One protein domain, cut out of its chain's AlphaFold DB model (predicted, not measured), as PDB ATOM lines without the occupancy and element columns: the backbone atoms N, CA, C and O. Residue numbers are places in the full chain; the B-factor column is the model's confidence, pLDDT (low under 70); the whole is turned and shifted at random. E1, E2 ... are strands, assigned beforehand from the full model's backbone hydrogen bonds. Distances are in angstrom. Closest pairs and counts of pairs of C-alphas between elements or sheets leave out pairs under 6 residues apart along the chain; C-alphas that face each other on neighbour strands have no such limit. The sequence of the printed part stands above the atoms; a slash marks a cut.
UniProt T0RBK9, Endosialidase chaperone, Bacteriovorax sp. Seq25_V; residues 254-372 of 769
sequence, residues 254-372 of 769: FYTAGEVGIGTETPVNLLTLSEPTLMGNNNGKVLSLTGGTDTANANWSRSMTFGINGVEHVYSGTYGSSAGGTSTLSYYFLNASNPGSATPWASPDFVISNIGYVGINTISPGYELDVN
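This is residues 254 to 372 of the 769 residues of the protein "Endosialidase chaperone" of Bacteriovorax sp. Seq25_V (UniProt T0RBK9). The domain is one long, twisted wall of ten strands side by side, with the long strands E4, E5, E6 and E7 in its middle part and short strands toward both ends, E1 to E3 at one and E8 to E10 at the other. The wall's length runs across the strands from E1 to E10, and no named helix covers either face. The printed part has 119 residues with ten named strands and is all strand; the strands stand in the sheet in their order along the chain, E1 E2 E3 E4 E5 E6 E7 E8 E9 E10, and the sheet is mixed. The whole is compact, with a radius of gyration of the C-alphas of 15.4 A and spans of 45 by 32 by 20 A.

The long strands are E4, residues 285 to 294, 22.3 A; E5, residues 299 to 307, 25.1 A; E6, residues 312 to 322, 29.3 A; and E7, residues 329 to 339, 25.0 A. E6 bends by 55 degrees at residue 316, and E7 bends by 81 degrees at residue 336. Before them come E1, residues 254 to 256, 6.9 A, with C-alpha 254 at (22.253, 72.777, 174.950); E2, residues 259 to 262, 10.2 A; and E3, residues 271 to 274, 9.8 A. After them come E8, residues 350 to 353, 10.0 A; E9, residues 358 to 360, 6.8 A; and E10, residues 369 to 371, 6.6 A, with C-alpha 371 at (56.740, 86.448, 152.900).

E3 to E9 form a meander, each strand the antiparallel neighbour of the one before. E5 and E6 are a hairpin at 166 degrees, with N 304 and O 316 2.8 A apart, within hydrogen-bond range. On one side, E4 and E5 are a hairpin at 169 degrees, with N 290 and O 303 at 2.9 A. E3 and E4 are antiparallel at 147 degrees, with N 273 and O 287 at 2.9 A. E2 and E3 are parallel at 25 degrees, with N 272 and O 260 at 2.9 A. The edge strand E1 forms a hairpin with E2 at 165 degrees, with N 254 and O 261 at 2.8 A. On the other side, E6 and E7 are antiparallel at 157 degrees, with N 333 and O 317 at 2.8 A. E7 and E8 stand at 174 degrees, with N 332 and O 352 at 2.8 A. E8 and E9 stand at 152 degrees, with N 351 and O 359 at 2.8 A. The edge strand E10 is parallel to E9 at 10 degrees, with N 360 and O 370 at 2.8 A. E1 and E10 are apart.

The two C-alphas farthest apart, those of Phe 254 and Tyr 367, are 46.4 A apart. The printed part has no cut, and no link is long. The mean pLDDT of the printed part is 78.1; residues 276 to 285, 292 to 297, 310 to 311, 323 to 326 and 337 to 342 are under 70.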
ATOM      1  N   PHE A 254      22.900  71.499 174.658       71.19
ATOM      2  CA  PHE A 254      22.253  72.777 174.950       71.19
ATOM      3  C   PHE A 254      21.937  73.545 173.660       71.19
ATOM      4  O   PHE A 254      22.725  73.548 172.716       71.19
ATOM      5  N   TYR A 255      20.792  74.228 173.613       76.75
ATOM      6  CA  TYR A 255      20.394  75.064 172.477       76.75
ATOM      7  C   TYR A 255      19.862  76.409 172.963       76.75
ATOM      8  O   TYR A 255      18.922  76.459 173.757       76.75
ATOM      9  N   THR A 256      20.425  77.500 172.446       76.94
ATOM     10  CA  THR A 256      19.944  78.860 172.714       76.94
ATOM     11  C   THR A 256      20.129  79.746 171.488       76.94
ATOM     12  O   THR A 256      21.154  79.678 170.821       76.94
ATOM     13  N   ALA A 257      19.128  80.566 171.161       75.00
ATOM     14  CA  ALA A 257      19.187  81.599 170.114       75.00
ATOM     15  C   ALA A 257      19.695  81.172 168.708       75.00
ATOM     16  O   ALA A 257      20.076  82.028 167.913       75.00
ATOM     17  N   GLY A 258      19.664  79.878 168.364       74.25
ATOM     18  CA  GLY A 258      20.210  79.351 167.103       74.25
ATOM     19  C   GLY A 258      21.593  78.703 167.223       74.25
ATOM     20  O   GLY A 258      22.034  78.059 166.275       74.25
ATOM     21  N   GLU A 259      22.243  78.816 168.380       80.75
ATOM     22  CA  GLU A 259      23.524  78.193 168.691       80.75
ATOM     23  C   GLU A 259      23.346  76.857 169.422       80.75
ATOM     24  O   GLU A 259      22.456  76.698 170.263       80.75
ATOM     25  N   VAL A 260      24.221  75.899 169.109       81.12
ATOM     26  CA  VAL A 260      24.258  74.566 169.724       81.12
ATOM     27  C   VAL A 260      25.524  74.424 170.569       81.12
ATOM     28  O   VAL A 260      26.643  74.507 170.055       81.12
ATOM     29  N   GLY A 261      25.344  74.180 171.864       77.12
ATOM     30  CA  GLY A 261      26.392  73.775 172.795       77.12
ATOM     31  C   GLY A 261      26.375  72.262 173.014       77.12
ATOM     32  O   GLY A 261      25.317  71.665 173.191       77.12
ATOM     33  N   ILE A 262      27.549  71.637 173.025       78.00
ATOM     34  CA  ILE A 262      27.753  70.261 173.499       78.00
ATOM     35  C   ILE A 262      28.861  70.343 174.549       78.00
ATOM     36  O   ILE A 262      29.938  70.862 174.251       78.00
ATOM     37  N   GLY A 263      28.575  69.933 175.785       74.69
ATOM     38  CA  GLY A 263      29.453  70.131 176.946       74.69
ATOM     39  C   GLY A 263      29.587  71.593 177.415       74.69
ATOM     40  O   GLY A 263      30.507  71.935 178.159       74.69
ATOM     41  N   THR A 264      28.676  72.483 176.995       73.75
ATOM     42  CA  THR A 264      28.578  73.871 177.488       73.75
ATOM     43  C   THR A 264      27.143  74.400 177.457       73.75
ATOM     44  O   THR A 264      26.415  74.191 176.489       73.75
ATOM     45  N   GLU A 265      26.765  75.134 178.507       75.12
ATOM     46  CA  GLU A 265      25.501  75.885 178.625       75.12
ATOM     47  C   GLU A 265      25.632  77.339 178.123       75.12
ATOM     48  O   GLU A 265      24.659  78.091 178.082       75.12
ATOM     49  N   THR A 266      26.837  77.753 177.724       77.44
ATOM     50  CA  THR A 266      27.142  79.084 177.180       77.44
ATOM     51  C   THR A 266      27.868  78.972 175.833       77.44
ATOM     52  O   THR A 266      29.046  79.335 175.721       77.44
ATOM     53  N   PRO A 267      27.206  78.456 174.776       76.25
ATOM     54  CA  PRO A 267      27.710  78.653 173.424       76.25
ATOM     55  C   PRO A 267      27.808  80.162 173.124       76.25
ATOM     56  O   PRO A 267      27.077  80.980 173.688       76.25
ATOM     57  N   VAL A 268      28.789  80.512 172.292       71.88
ATOM     58  CA  VAL A 268      29.065  81.887 171.817       71.88
ATOM     59  C   VAL A 268      29.343  81.903 170.306       71.88
ATOM     60  O   VAL A 268      30.084  82.742 169.802       71.88
ATOM     61  N   ASN A 269      28.894  80.848 169.630       76.50
ATOM     62  CA  ASN A 269      29.184  80.458 168.256       76.50
ATOM     63  C   ASN A 269      28.165  79.382 167.845       76.50
ATOM     64  O   ASN A 269      27.865  78.488 168.642       76.50
ATOM     65  N   LEU A 270      27.733  79.396 166.575       78.94
ATOM     66  CA  LEU A 270      26.692  78.520 165.996       78.94
ATOM     67  C   LEU A 270      26.785  77.040 166.406       78.94
ATOM     68  O   LEU A 270      25.763  76.404 166.654       78.94
ATOM     69  N   LEU A 271      28.004  76.502 166.484       81.56
ATOM     70  CA  LEU A 271      28.286  75.223 167.127       81.56
ATOM     71  C   LEU A 271      29.520  75.372 168.018       81.56
ATOM     72  O   LEU A 271      30.574  75.835 167.564       81.56
ATOM     73  N   THR A 272      29.398  74.942 169.272       74.81
ATOM     74  CA  THR A 272      30.495  74.892 170.242       74.81
ATOM     75  C   THR A 272      30.505  73.535 170.940       74.81
ATOM     76  O   THR A 272      29.615  73.238 171.733       74.81
ATOM     77  N   LEU A 273      31.532  72.728 170.666       80.38
ATOM     78  CA  LEU A 273      31.874  71.548 171.455       80.38
ATOM     79  C   LEU A 273      32.937  71.955 172.480       80.38
ATOM     80  O   LEU A 273      34.031  72.388 172.111       80.38
ATOM     81  N   SER A 274      32.601  71.827 173.756       72.81
ATOM     82  CA  SER A 274      33.435  72.203 174.894       72.81
ATOM     83  C   SER A 274      33.565  71.007 175.823       72.81
ATOM     84  O   SER A 274      32.556  70.431 176.196       72.81
ATOM     85  N   GLU A 275      34.780  70.640 176.220       70.25
ATOM     86  CA  GLU A 275      34.996  69.525 177.150       70.25
ATOM     87  C   GLU A 275      35.961  69.978 178.257       70.25
ATOM     88  O   GLU A 275      37.177  70.017 178.030       70.25
ATOM     89  N   PRO A 276      35.456  70.345 179.454       58.59
ATOM     90  CA  PRO A 276      36.275  70.926 180.522       58.59
ATOM     91  C   PRO A 276      37.416  70.020 181.006       58.59
ATOM     92  O   PRO A 276      38.379  70.503 181.599       58.59
ATOM     93  N   THR A 277      37.293  68.708 180.782       60.47
ATOM     94  CA  THR A 277      38.218  67.685 181.286       60.47
ATOM     95  C   THR A 277      39.362  67.355 180.323       60.47
ATOM     96  O   THR A 277      40.446  66.986 180.773       60.47
ATOM     97  N   LEU A 278      39.152  67.516 179.012       60.28
ATOM     98  CA  LEU A 278      40.128  67.172 177.967       60.28
ATOM     99  C   LEU A 278      41.168  68.278 177.740       60.28
ATOM    100  O   LEU A 278      42.268  68.007 177.263       60.28
ATOM    101  N   MET A 279      40.818  69.524 178.070       56.34
ATOM    102  CA  MET A 279      41.608  70.722 177.780       56.34
ATOM    103  C   MET A 279      41.624  71.647 179.000       56.34
ATOM    104  O   MET A 279      40.740  72.484 179.172       56.34
ATOM    105  N   GLY A 280      42.618  71.461 179.873       52.44
ATOM    106  CA  GLY A 280      42.633  72.022 181.227       52.44
ATOM    107  C   GLY A 280      42.325  73.525 181.333       52.44
ATOM    108  O   GLY A 280      43.083  74.357 180.842       52.44
ATOM    109  N   ASN A 281      41.261  73.825 182.085       47.84
ATOM    110  CA  ASN A 281      40.795  75.123 182.585       47.84
ATOM    111  C   ASN A 281      40.443  76.242 181.571       47.84
ATOM    112  O   ASN A 281      41.280  76.838 180.898       47.84
ATOM    113  N   ASN A 282      39.178  76.664 181.676       49.34
ATOM    114  CA  ASN A 282      38.657  78.025 181.470       49.34
ATOM    115  C   ASN A 282      38.507  78.606 180.054       49.34
ATOM    116  O   ASN A 282      38.099  79.761 179.958       49.34
ATOM    117  N   ASN A 283      38.719  77.849 178.971       54.62
ATOM    118  CA  ASN A 283      38.220  78.247 177.635       54.62
ATOM    119  C   ASN A 283      38.115  77.083 176.620       54.62
ATOM    120  O   ASN A 283      38.203  77.298 175.414       54.62
ATOM    121  N   GLY A 284      37.954  75.843 177.105       55.72
ATOM    122  CA  GLY A 284      38.178  74.576 176.380       55.72
ATOM    123  C   GLY A 284      37.228  74.226 175.223       55.72
ATOM    124  O   GLY A 284      36.607  73.164 175.238       55.72
ATOM    125  N   LYS A 285      37.147  75.080 174.196       65.25
ATOM    126  CA  LYS A 285      36.512  74.790 172.905       65.25
ATOM    127  C   LYS A 285      37.339  73.747 172.143       65.25
ATOM    128  O   LYS A 285      38.302  74.095 171.465       65.25
ATOM    129  N   VAL A 286      36.935  72.480 172.199       74.06
ATOM    130  CA  VAL A 286      37.539  71.399 171.396       74.06
ATOM    131  C   VAL A 286      37.337  71.681 169.905       74.06
ATOM    132  O   VAL A 286      38.273  71.596 169.110       74.06
ATOM    133  N   LEU A 287      36.113  72.066 169.535       79.25
ATOM    134  CA  LEU A 287      35.730  72.427 168.174       79.25
ATOM    135  C   LEU A 287      34.696  73.554 168.209       79.25
ATOM    136  O   LEU A 287      33.707  73.475 168.938       79.25
ATOM    137  N   SER A 288      34.885  74.590 167.395       77.12
ATOM    138  CA  SER A 288      33.890  75.654 167.253       77.12
ATOM    139  C   SER A 288      33.806  76.200 165.831       77.12
ATOM    140  O   SER A 288      34.823  76.393 165.161       77.12
ATOM    141  N   LEU A 289      32.578  76.456 165.376       79.62
ATOM    142  CA  LEU A 289      32.292  77.071 164.082       79.62
ATOM    143  C   LEU A 289      31.971  78.552 164.289       79.62
ATOM    144  O   LEU A 289      30.909  78.895 164.807       79.62
ATOM    145  N   THR A 290      32.892  79.418 163.871       74.12
ATOM    146  CA  THR A 290      32.755  80.874 163.966       74.12
ATOM    147  C   THR A 290      32.347  81.419 162.600       74.12
ATOM    148  O   THR A 290      33.010  81.168 161.591       74.12
ATOM    149  N   GLY A 291      31.249  82.169 162.547       70.31
ATOM    150  CA  GLY A 291      30.772  82.838 161.340       70.31
ATOM    151  C   GLY A 291      30.444  84.289 161.652       70.31
ATOM    152  O   GLY A 291      29.793  84.563 162.653       70.31
ATOM    153  N   GLY A 292      30.891  85.215 160.807       68.94
ATOM    154  CA  GLY A 292      30.710  86.643 161.038       68.94
ATOM    155  C   GLY A 292      30.510  87.427 159.751       68.94
ATOM    156  O   GLY A 292      30.886  86.986 158.662       68.94
ATOM    157  N   THR A 293      29.933  88.615 159.899       66.31
ATOM    158  CA  THR A 293      30.154  89.705 158.947       66.31
ATOM    159  C   THR A 293      31.128  90.681 159.587       66.31
ATOM    160  O   THR A 293      30.942  91.094 160.730       66.31
ATOM    161  N   ASP A 294      32.194  91.014 158.869       65.19
ATOM    162  CA  ASP A 294      33.089  92.106 159.226       65.19
ATOM    163  C   ASP A 294      32.287  93.410 159.169       65.19
ATOM    164  O   ASP A 294      31.901  93.881 158.096       65.19
ATOM    165  N   THR A 295      32.000  93.973 160.342       56.44
ATOM    166  CA  THR A 295      31.115  95.130 160.504       56.44
ATOM    167  C   THR A 295      31.673  96.409 159.881       56.44
ATOM    168  O   THR A 295      30.903  97.340 159.661       56.44
ATOM    169  N   ALA A 296      32.969  96.455 159.546       59.69
ATOM    170  CA  ALA A 296      33.573  97.578 158.836       59.69
ATOM    171  C   ALA A 296      33.311  97.544 157.317       59.69
ATOM    172  O   ALA A 296      33.188  98.598 156.700       59.69
ATOM    173  N   ASN A 297      33.210  96.349 156.718       61.56
ATOM    174  CA  ASN A 297      33.215  96.162 155.256       61.56
ATOM    175  C   ASN A 297      32.009  95.369 154.706       61.56
ATOM    176  O   ASN A 297      31.912  95.137 153.500       61.56
ATOM    177  N   ALA A 298      31.111  94.900 155.581       70.62
ATOM    178  CA  ALA A 298      30.042  93.932 155.294       70.62
ATOM    179  C   ALA A 298      30.524  92.584 154.705       70.62
ATOM    180  O   ALA A 298      29.712  91.779 154.242       70.62
ATOM    181  N   ASN A 299      31.835  92.334 154.726       81.06
ATOM    182  CA  ASN A 299      32.490  91.135 154.206       81.06
ATOM    183  C   ASN A 299      32.123  89.902 155.037       81.06
ATOM    184  O   ASN A 299      32.002  89.998 156.258       81.06
ATOM    185  N   TRP A 300      31.937  88.741 154.405       84.25
ATOM    186  CA  TRP A 300      31.640  87.504 155.139       84.25
ATOM    187  C   TRP A 300      32.917  86.755 155.534       84.25
ATOM    188  O   TRP A 300      33.870  86.662 154.759       84.25
ATOM    189  N   SER A 301      32.883  86.140 156.715       82.25
ATOM    190  CA  SER A 301      33.973  85.322 157.246       82.25
ATOM    191  C   SER A 301      33.421  84.037 157.853       82.25
ATOM    192  O   SER A 301      32.408  84.059 158.557       82.25
ATOM    193  N   ARG A 302      34.078  82.902 157.601       84.31
ATOM    194  CA  ARG A 302      33.735  81.602 158.204       84.31
ATOM    195  C   ARG A 302      35.006  80.854 158.576       84.31
ATOM    196  O   ARG A 302      35.856  80.663 157.709       84.31
ATOM    197  N   SER A 303      35.118  80.388 159.814       85.25
ATOM    198  CA  SER A 303      36.230  79.551 160.266       85.25
ATOM    199  C   SER A 303      35.778  78.382 161.135       85.25
ATOM    200  O   SER A 303      34.890  78.488 161.982       85.25
ATOM    201  N   MET A 304      36.451  77.256 160.935       85.75
ATOM    202  CA  MET A 304      36.490  76.149 161.872       85.75
ATOM    203  C   MET A 304      37.684  76.362 162.803       85.75
ATOM    204  O   MET A 304      38.786  76.686 162.357       85.75
ATOM    205  N   THR A 305      37.440  76.214 164.099       82.81
ATOM    206  CA  THR A 305      38.420  76.463 165.158       82.81
ATOM    207  C   THR A 305      38.634  75.180 165.943       82.81
ATOM    208  O   THR A 305      37.664  74.625 166.457       82.81
ATOM    209  N   PHE A 306      39.883  74.738 166.055       82.31
ATOM    210  CA  PHE A 306      40.290  73.634 166.924       82.31
ATOM    211  C   PHE A 306      41.060  74.207 168.112       82.31
ATOM    212  O   PHE A 306      42.023  74.950 167.914       82.31
ATOM    213  N   GLY A 307      40.652  73.884 169.337       76.31
ATOM    214  CA  GLY A 307      41.446  74.218 170.517       76.31
ATOM    215  C   GLY A 307      42.705  73.350 170.593       76.31
ATOM    216  O   GLY A 307      42.652  72.157 170.301       76.31
ATOM    217  N   ILE A 308      43.826  73.933 171.025       73.56
ATOM    218  CA  ILE A 308      45.044  73.194 171.416       73.56
ATOM    219  C   ILE A 308      45.148  73.134 172.947       73.56
ATOM    220  O   ILE A 308      45.444  72.086 173.519       73.56
ATOM    221  N   ASN A 309      44.863  74.247 173.626       70.94
ATOM    222  CA  ASN A 309      44.767  74.348 175.085       70.94
ATOM    223  C   ASN A 309      43.778  75.468 175.467       70.94
ATOM    224  O   ASN A 309      43.043  75.959 174.613       70.94
ATOM    225  N   GLY A 310      43.731  75.876 176.740       65.12
ATOM    226  CA  GLY A 310      42.800  76.908 177.223       65.12
ATOM    227  C   GLY A 310      42.992  78.318 176.637       65.12
ATOM    228  O   GLY A 310      42.201  79.205 176.945       65.12
ATOM    229  N   VAL A 311      44.022  78.556 175.816       68.50
ATOM    230  CA  VAL A 311      44.300  79.865 175.196       68.50
ATOM    231  C   VAL A 311      44.570  79.732 173.691       68.50
ATOM    232  O   VAL A 311      44.019  80.493 172.894       68.50
ATOM    233  N   GLU A 312      45.381  78.758 173.284       74.56
ATOM    234  CA  GLU A 312      45.818  78.576 171.899       74.56
ATOM    235  C   GLU A 312      44.799  77.803 171.057       74.56
ATOM    236  O   GLU A 312      44.322  76.730 171.437       74.56
ATOM    237  N   HIS A 313      44.527  78.334 169.867       78.25
ATOM    238  CA  HIS A 313      43.604  77.763 168.895       78.25
ATOM    239  C   HIS A 313      44.249  77.725 167.501       78.25
ATOM    240  O   HIS A 313      45.033  78.611 167.144       78.25
ATOM    241  N   VAL A 314      43.889  76.721 166.696       84.75
ATOM    242  CA  VAL A 314      44.118  76.714 165.243       84.75
ATOM    243  C   VAL A 314      42.840  77.164 164.558       84.75
ATOM    244  O   VAL A 314      41.785  76.554 164.746       84.75
ATOM    245  N   TYR A 315      42.940  78.191 163.721       86.81
ATOM    246  CA  TYR A 315      41.830  78.640 162.885       86.81
ATOM    247  C   TYR A 315      42.096  78.251 161.436       86.81
ATOM    248  O   TYR A 315      43.141  78.596 160.890       86.81
ATOM    249  N   SER A 316      41.130  77.589 160.805       89.94
ATOM    250  CA  SER A 316      41.083  77.357 159.359       89.94
ATOM    251  C   SER A 316      39.810  77.988 158.820       89.94
ATOM    252  O   SER A 316      38.716  77.692 159.308       89.94
ATOM    253  N   GLY A 317      39.925  78.902 157.860       89.69
ATOM    254  CA  GLY A 317      38.770  79.680 157.434       89.69
ATOM    255  C   GLY A 317      38.890  80.345 156.077       89.69
ATOM    256  O   GLY A 317      39.889  80.250 155.376       89.69
ATOM    257  N   THR A 318      37.811  81.021 155.707       89.69
ATOM    258  CA  THR A 318      37.673  81.784 154.468       89.69
ATOM    259  C   THR A 318      37.117  83.167 154.776       89.69
ATOM    260  O   THR A 318      36.272  83.325 155.661       89.69
ATOM    261  N   TYR A 319      37.612  84.156 154.040       88.81
ATOM    262  CA  TYR A 319      37.168  85.545 154.058       88.81
ATOM    263  C   TYR A 319      36.788  85.942 152.629       88.81
ATOM    264  O   TYR A 319      37.480  85.580 151.670       88.81
ATOM    265  N   GLY A 320      35.684  86.664 152.469       86.94
ATOM    266  CA  GLY A 320      35.144  87.037 151.164       86.94
ATOM    267  C   GLY A 320      34.574  88.447 151.125       86.94
ATOM    268  O   GLY A 320      34.595  89.165 152.118       86.94
ATOM    269  N   SER A 321      34.083  88.851 149.955       82.50
ATOM    270  CA  SER A 321      33.485  90.176 149.736       82.50
ATOM    271  C   SER A 321      32.133  90.347 150.447       82.50
ATOM    272  O   SER A 321      31.697  89.475 151.202       82.50
ATOM    273  N   SER A 322      31.465  91.485 150.241       78.00
ATOM    274  CA  SER A 322      30.226  91.843 150.935       78.00
ATOM    275  C   SER A 322      29.152  90.748 150.848       78.00
ATOM    276  O   SER A 322      28.852  90.230 149.771       78.00
ATOM    277  N   ALA A 323      28.564  90.396 151.993       66.19
ATOM    278  CA  ALA A 323      27.654  89.264 152.129       66.19
ATOM    279  C   ALA A 323      26.374  89.425 151.281       66.19
ATOM    280  O   ALA A 323      25.534  90.284 151.542       66.19
ATOM    281  N   GLY A 324      26.198  88.557 150.281       66.38
ATOM    282  CA  GLY A 324      25.033  88.573 149.390       66.38
ATOM    283  C   GLY A 324      25.101  87.567 148.235       66.38
ATOM    284  O   GLY A 324      25.990  86.718 148.175       66.38
ATOM    285  N   GLY A 325      24.166  87.671 147.284       59.94
ATOM    286  CA  GLY A 325      24.041  86.741 146.147       59.94
ATOM    287  C   GLY A 325      25.200  86.751 145.137       59.94
ATOM    288  O   GLY A 325      25.249  85.890 144.267       59.94
ATOM    289  N   THR A 326      26.134  87.698 145.257       69.94
ATOM    290  CA  THR A 326      27.333  87.847 144.409       69.94
ATOM    291  C   THR A 326      28.634  87.748 145.218       69.94
ATOM    292  O   THR A 326      29.656  88.300 144.819       69.94
ATOM    293  N   SER A 327      28.592  87.085 146.378       73.69
ATOM    294  CA  SER A 327      29.746  86.918 147.269       73.69
ATOM    295  C   SER A 327      30.903  86.189 146.574       73.69
ATOM    296  O   SER A 327      30.739  85.061 146.114       73.69
ATOM    297  N   THR A 328      32.090  86.788 146.572       81.69
ATOM    298  CA  THR A 328      33.338  86.165 146.098       81.69
ATOM    299  C   THR A 328      34.216  85.755 147.275       81.69
ATOM    300  O   THR A 328      34.163  86.376 148.337       81.69
ATOM    301  N   LEU A 329      35.055  84.734 147.089       85.69
ATOM    302  CA  LEU A 329      36.181  84.478 147.987       85.69
ATOM    303  C   LEU A 329      37.239  85.575 147.780       85.69
ATOM    304  O   LEU A 329      37.506  85.962 146.638       85.69
ATOM    305  N   SER A 330      37.837  86.050 148.869       88.44
ATOM    306  CA  SER A 330      39.011  86.931 148.854       88.44
ATOM    307  C   SER A 330      40.262  86.128 149.201       88.44
ATOM    308  O   SER A 330      41.249  86.192 148.473       88.44
ATOM    309  N   TYR A 331      40.199  85.327 150.271       91.25
ATOM    310  CA  TYR A 331      41.260  84.395 150.647       91.25
ATOM    311  C   TYR A 331      40.784  83.265 151.574       91.25
ATOM    312  O   TYR A 331      39.838  83.413 152.353       91.25
ATOM    313  N   TYR A 332      41.480  82.133 151.505       92.88
ATOM    314  CA  TYR A 332      41.557  81.134 152.568       92.88
ATOM    315  C   TYR A 332      42.670  81.526 153.549       92.88
ATOM    316  O   TYR A 332      43.671  82.111 153.135       92.88
ATOM    317  N   PHE A 333      42.517  81.209 154.833       91.56
ATOM    318  CA  PHE A 333      43.520  81.514 155.849       91.56
ATOM    319  C   PHE A 333      43.716  80.391 156.869       91.56
ATOM    320  O   PHE A 333      42.793  79.639 157.199       91.56
ATOM    321  N   LEU A 334      44.930  80.350 157.416       91.56
ATOM    322  CA  LEU A 334      45.321  79.582 158.588       91.56
ATOM    323  C   LEU A 334      45.932  80.531 159.629       91.56
ATOM    324  O   LEU A 334      46.725  81.404 159.284       91.56
ATOM    325  N   ASN A 335      45.565  80.344 160.897       87.00
ATOM    326  CA  ASN A 335      46.293  80.905 162.039       87.00
ATOM    327  C   ASN A 335      46.739  79.762 162.955       87.00
ATOM    328  O   ASN A 335      45.921  78.892 163.278       87.00
ATOM    329  N   ALA A 336      47.978  79.810 163.430       78.62
ATOM    330  CA  ALA A 336      48.504  78.932 164.465       78.62
ATOM    331  C   ALA A 336      48.680  79.718 165.775       78.62
ATOM    332  O   ALA A 336      49.280  80.786 165.796       78.62
ATOM    333  N   SER A 337      48.195  79.176 166.896       67.81
ATOM    334  CA  SER A 337      48.376  79.750 168.247       67.81
ATOM    335  C   SER A 337      47.851  81.185 168.463       67.81
ATOM    336  O   SER A 337      48.345  81.903 169.328       67.81
ATOM    337  N   ASN A 338      46.809  81.612 167.741       63.53
ATOM    338  CA  ASN A 338      46.218  82.941 167.954       63.53
ATOM    339  C   ASN A 338      45.266  82.901 169.180       63.53
ATOM    340  O   ASN A 338      44.340  82.082 169.196       63.53
ATOM    341  N   PRO A 339      45.480  83.712 170.238       62.06
ATOM    342  CA  PRO A 339      44.733  83.603 171.489       62.06
ATOM    343  C   PRO A 339      43.310  84.167 171.377       62.06
ATOM    344  O   PRO A 339      43.071  85.352 171.603       62.06
ATOM    345  N   GLY A 340      42.342  83.302 171.065       61.75
ATOM    346  CA  GLY A 340      40.909  83.579 171.237       61.75
ATOM    347  C   GLY A 340      40.343  84.744 170.412       61.75
ATOM    348  O   GLY A 340      39.265  85.238 170.741       61.75
ATOM    349  N   SER A 341      41.043  85.195 169.365       66.50
ATOM    350  CA  SER A 341      40.618  86.332 168.541       66.50
ATOM    351  C   SER A 341      39.220  86.114 167.955       66.50
ATOM    352  O   SER A 341      38.933  85.075 167.356       66.50
ATOM    353  N   ALA A 342      38.357  87.124 168.095       66.50
ATOM    354  CA  ALA A 342      37.034  87.156 167.471       66.50
ATOM    355  C   ALA A 342      37.101  87.420 165.951       66.50
ATOM    356  O   ALA A 342      36.121  87.204 165.242       66.50
ATOM    357  N   THR A 343      38.252  87.883 165.448       75.81
ATOM    358  CA  THR A 343      38.484  88.242 164.041       75.81
ATOM    359  C   THR A 343      39.802  87.639 163.517       75.81
ATOM    360  O   THR A 343      40.689  88.367 163.069       75.81
ATOM    361  N   PRO A 344      39.969  86.300 163.521       74.69
ATOM    362  CA  PRO A 344      41.216  85.632 163.106       74.69
ATOM    363  C   PRO A 344      41.582  85.877 161.629       74.69
ATOM    364  O   PRO A 344      42.728  85.705 161.226       74.69
ATOM    365  N   TRP A 345      40.620  86.312 160.814       81.00
ATOM    366  CA  TRP A 345      40.826  86.741 159.428       81.00
ATOM    367  C   TRP A 345      41.518  88.107 159.287       81.00
ATOM    368  O   TRP A 345      41.971  88.427 158.199       81.00
ATOM    369  N   ALA A 346      41.611  88.927 160.338       78.69
ATOM    370  CA  ALA A 346      42.166  90.281 160.233       78.69
ATOM    371  C   ALA A 346      43.707  90.327 160.175       78.69
ATOM    372  O   ALA A 346      44.265  91.285 159.650       78.69
ATOM    373  N   SER A 347      44.388  89.311 160.718       80.12
ATOM    374  CA  SER A 347      45.856  89.197 160.712       80.12
ATOM    375  C   SER A 347      46.308  87.723 160.687       80.12
ATOM    376  O   SER A 347      46.911  87.261 161.654       80.12
ATOM    377  N   PRO A 348      45.976  86.958 159.632       85.44
ATOM    378  CA  PRO A 348      46.366  85.558 159.495       85.44
ATOM    379  C   PRO A 348      47.865  85.366 159.225       85.44
ATOM    380  O   PRO A 348      48.460  86.085 158.418       85.44
ATOM    381  N   ASP A 349      48.437  84.327 159.835       88.81
ATOM    382  CA  ASP A 349      49.839  83.928 159.637       88.81
ATOM    383  C   ASP A 349      50.089  83.394 158.218       88.81
ATOM    384  O   ASP A 349      51.147  83.621 157.634       88.81
ATOM    385  N   PHE A 350      49.110  82.675 157.658       92.88
ATOM    386  CA  PHE A 350      49.183  82.055 156.336       92.88
ATOM    387  C   PHE A 350      47.885  82.269 155.551       92.88
ATOM    388  O   PHE A 350      46.780  82.073 156.068       92.88
ATOM    389  N   VAL A 351      48.022  82.636 154.281       93.94
ATOM    390  CA  VAL A 351      46.938  83.063 153.392       93.94
ATOM    391  C   VAL A 351      47.086  82.393 152.031       93.94
ATOM    392  O   VAL A 351      48.188  82.318 151.503       93.94
ATOM    393  N   ILE A 352      45.976  81.963 151.430       95.44
ATOM    394  CA  ILE A 352      45.896  81.653 149.996       95.44
ATOM    395  C   ILE A 352      44.845  82.582 149.395       95.44
ATOM    396  O   ILE A 352      43.662  82.483 149.730       95.44
ATOM    397  N   SER A 353      45.269  83.504 148.534       93.12
ATOM    398  CA  SER A 353      44.376  84.457 147.876       93.12
ATOM    399  C   SER A 353      43.446  83.775 146.868       93.12
ATOM    400  O   SER A 353      43.661  82.641 146.439       93.12
ATOM    401  N   ASN A 354      42.405  84.485 146.437       90.69
ATOM    402  CA  ASN A 354      41.476  84.008 145.410       90.69
ATOM    403  C   ASN A 354      42.101  83.795 144.014       90.69
ATOM    404  O   ASN A 354      41.476  83.144 143.180       90.69
ATOM    405  N   ILE A 355      43.319  84.300 143.777       91.69
ATOM    406  CA  ILE A 355      44.133  84.033 142.579       91.69
ATOM    407  C   ILE A 355      45.200  82.945 142.804       91.69
ATOM    408  O   ILE A 355      45.965  82.647 141.894       91.69
ATOM    409  N   GLY A 356      45.245  82.333 143.992       91.44
ATOM    410  CA  GLY A 356      46.147  81.225 144.332       91.44
ATOM    411  C   GLY A 356      47.498  81.629 144.928       91.44
ATOM    412  O   GLY A 356      48.273  80.747 145.283       91.44
ATOM    413  N   TYR A 357      47.780  82.927 145.073       95.38
ATOM    414  CA  TYR A 357      49.029  83.411 145.673       95.38
ATOM    415  C   TYR A 357      49.055  83.146 147.180       95.38
ATOM    416  O   TYR A 357      48.060  83.373 147.876       95.38
ATOM    417  N   VAL A 358      50.203  82.697 147.681       96.12
ATOM    418  CA  VAL A 358      50.427  82.353 149.084       96.12
ATOM    419  C   VAL A 358      51.064  83.531 149.816       96.12
ATOM    420  O   VAL A 358      52.145  83.985 149.453       96.12
ATOM    421  N   GLY A 359      50.411  84.013 150.869       94.38
ATOM    422  CA  GLY A 359      50.959  85.017 151.780       94.38
ATOM    423  C   GLY A 359      51.382  84.390 153.105       94.38
ATOM    424  O   GLY A 359      50.619  83.622 153.688       94.38
ATOM    425  N   ILE A 360      52.567  84.741 153.603       93.44
ATOM    426  CA  ILE A 360      53.007  84.465 154.978       93.44
ATOM    427  C   ILE A 360      53.208  85.809 155.685       93.44
ATOM    428  O   ILE A 360      53.990  86.645 155.226       93.44
ATOM    429  N   ASN A 361      52.476  86.036 156.777       90.06
ATOM    430  CA  ASN A 361      52.358  87.325 157.478       90.06
ATOM    431  C   ASN A 361      51.913  88.505 156.576       90.06
ATOM    432  O   ASN A 361      52.205  89.670 156.863       90.06
ATOM    433  N   THR A 362      51.206  88.216 155.477       90.44
ATOM    434  CA  THR A 362      50.603  89.207 154.572       90.44
ATOM    435  C   THR A 362      49.259  88.716 154.027       90.44
ATOM    436  O   THR A 362      49.124  87.571 153.603       90.44
ATOM    437  N   ILE A 363      48.255  89.603 154.025       88.75
ATOM    438  CA  ILE A 363      46.904  89.355 153.478       88.75
ATOM    439  C   ILE A 363      46.750  89.786 152.016       88.75
ATOM    440  O   ILE A 363      45.672  89.671 151.434       88.75
ATOM    441  N   SER A 364      47.798  90.349 151.421       90.38
ATOM    442  CA  SER A 364      47.786  90.852 150.047       90.38
ATOM    443  C   SER A 364      49.114  90.505 149.378       90.38
ATOM    444  O   SER A 364      49.912  91.407 149.132       90.38
ATOM    445  N   PRO A 365      49.377  89.203 149.143       94.00
ATOM    446  CA  PRO A 365      50.607  88.758 148.503       94.00
ATOM    447  C   PRO A 365      50.736  89.379 147.106       94.00
ATOM    448  O   PRO A 365      49.831  89.244 146.281       94.00
ATOM    449  N   GLY A 366      51.850  90.066 146.849       91.19
ATOM    450  CA  GLY A 366      52.148  90.676 145.547       91.19
ATOM    451  C   GLY A 366      52.670  89.684 144.500       91.19
ATOM    452  O   GLY A 366      52.645  89.979 143.307       91.19
ATOM    453  N   TYR A 367      53.114  88.508 144.949       89.94
ATOM    454  CA  TYR A 367      53.736  87.447 144.155       89.94
ATOM    455  C   TYR A 367      53.145  86.079 144.532       89.94
ATOM    456  O   TYR A 367      52.473  85.959 145.556       89.94
ATOM    457  N   GLU A 368      53.422  85.033 143.742       91.50
ATOM    458  CA  GLU A 368      52.915  83.666 143.986       91.50
ATOM    459  C   GLU A 368      53.244  83.123 145.384       91.50
ATOM    460  O   GLU A 368      52.438  82.392 145.963       91.50
ATOM    461  N   LEU A 369      54.388  83.524 145.941       91.44
ATOM    462  CA  LEU A 369      54.724  83.397 147.354       91.44
ATOM    463  C   LEU A 369      55.280  84.737 147.846       91.44
ATOM    464  O   LEU A 369      56.310  85.196 147.356       91.44
ATOM    465  N   ASP A 370      54.615  85.339 148.825       92.25
ATOM    466  CA  ASP A 370      55.020  86.592 149.463       92.25
ATOM    467  C   ASP A 370      55.192  86.365 150.970       92.25
ATOM    468  O   ASP A 370      54.288  85.862 151.643       92.25
ATOM    469  N   VAL A 371      56.372  86.690 151.500       92.19
ATOM    470  CA  VAL A 371      56.740  86.448 152.900       92.19
ATOM    471  C   VAL A 371      57.168  87.760 153.535       92.19
ATOM    472  O   VAL A 371      58.276  88.249 153.318       92.19
ATOM    473  N   ASN A 372      56.309  88.297 154.396       91.06
ATOM    474  CA  ASN A 372      56.613  89.468 155.206       91.06
ATOM    475  C   ASN A 372      57.471  89.051 156.419       91.06
ATOM    476  O   ASN A 372      56.976  88.876 157.537       91.06
TER     477      ASN A 372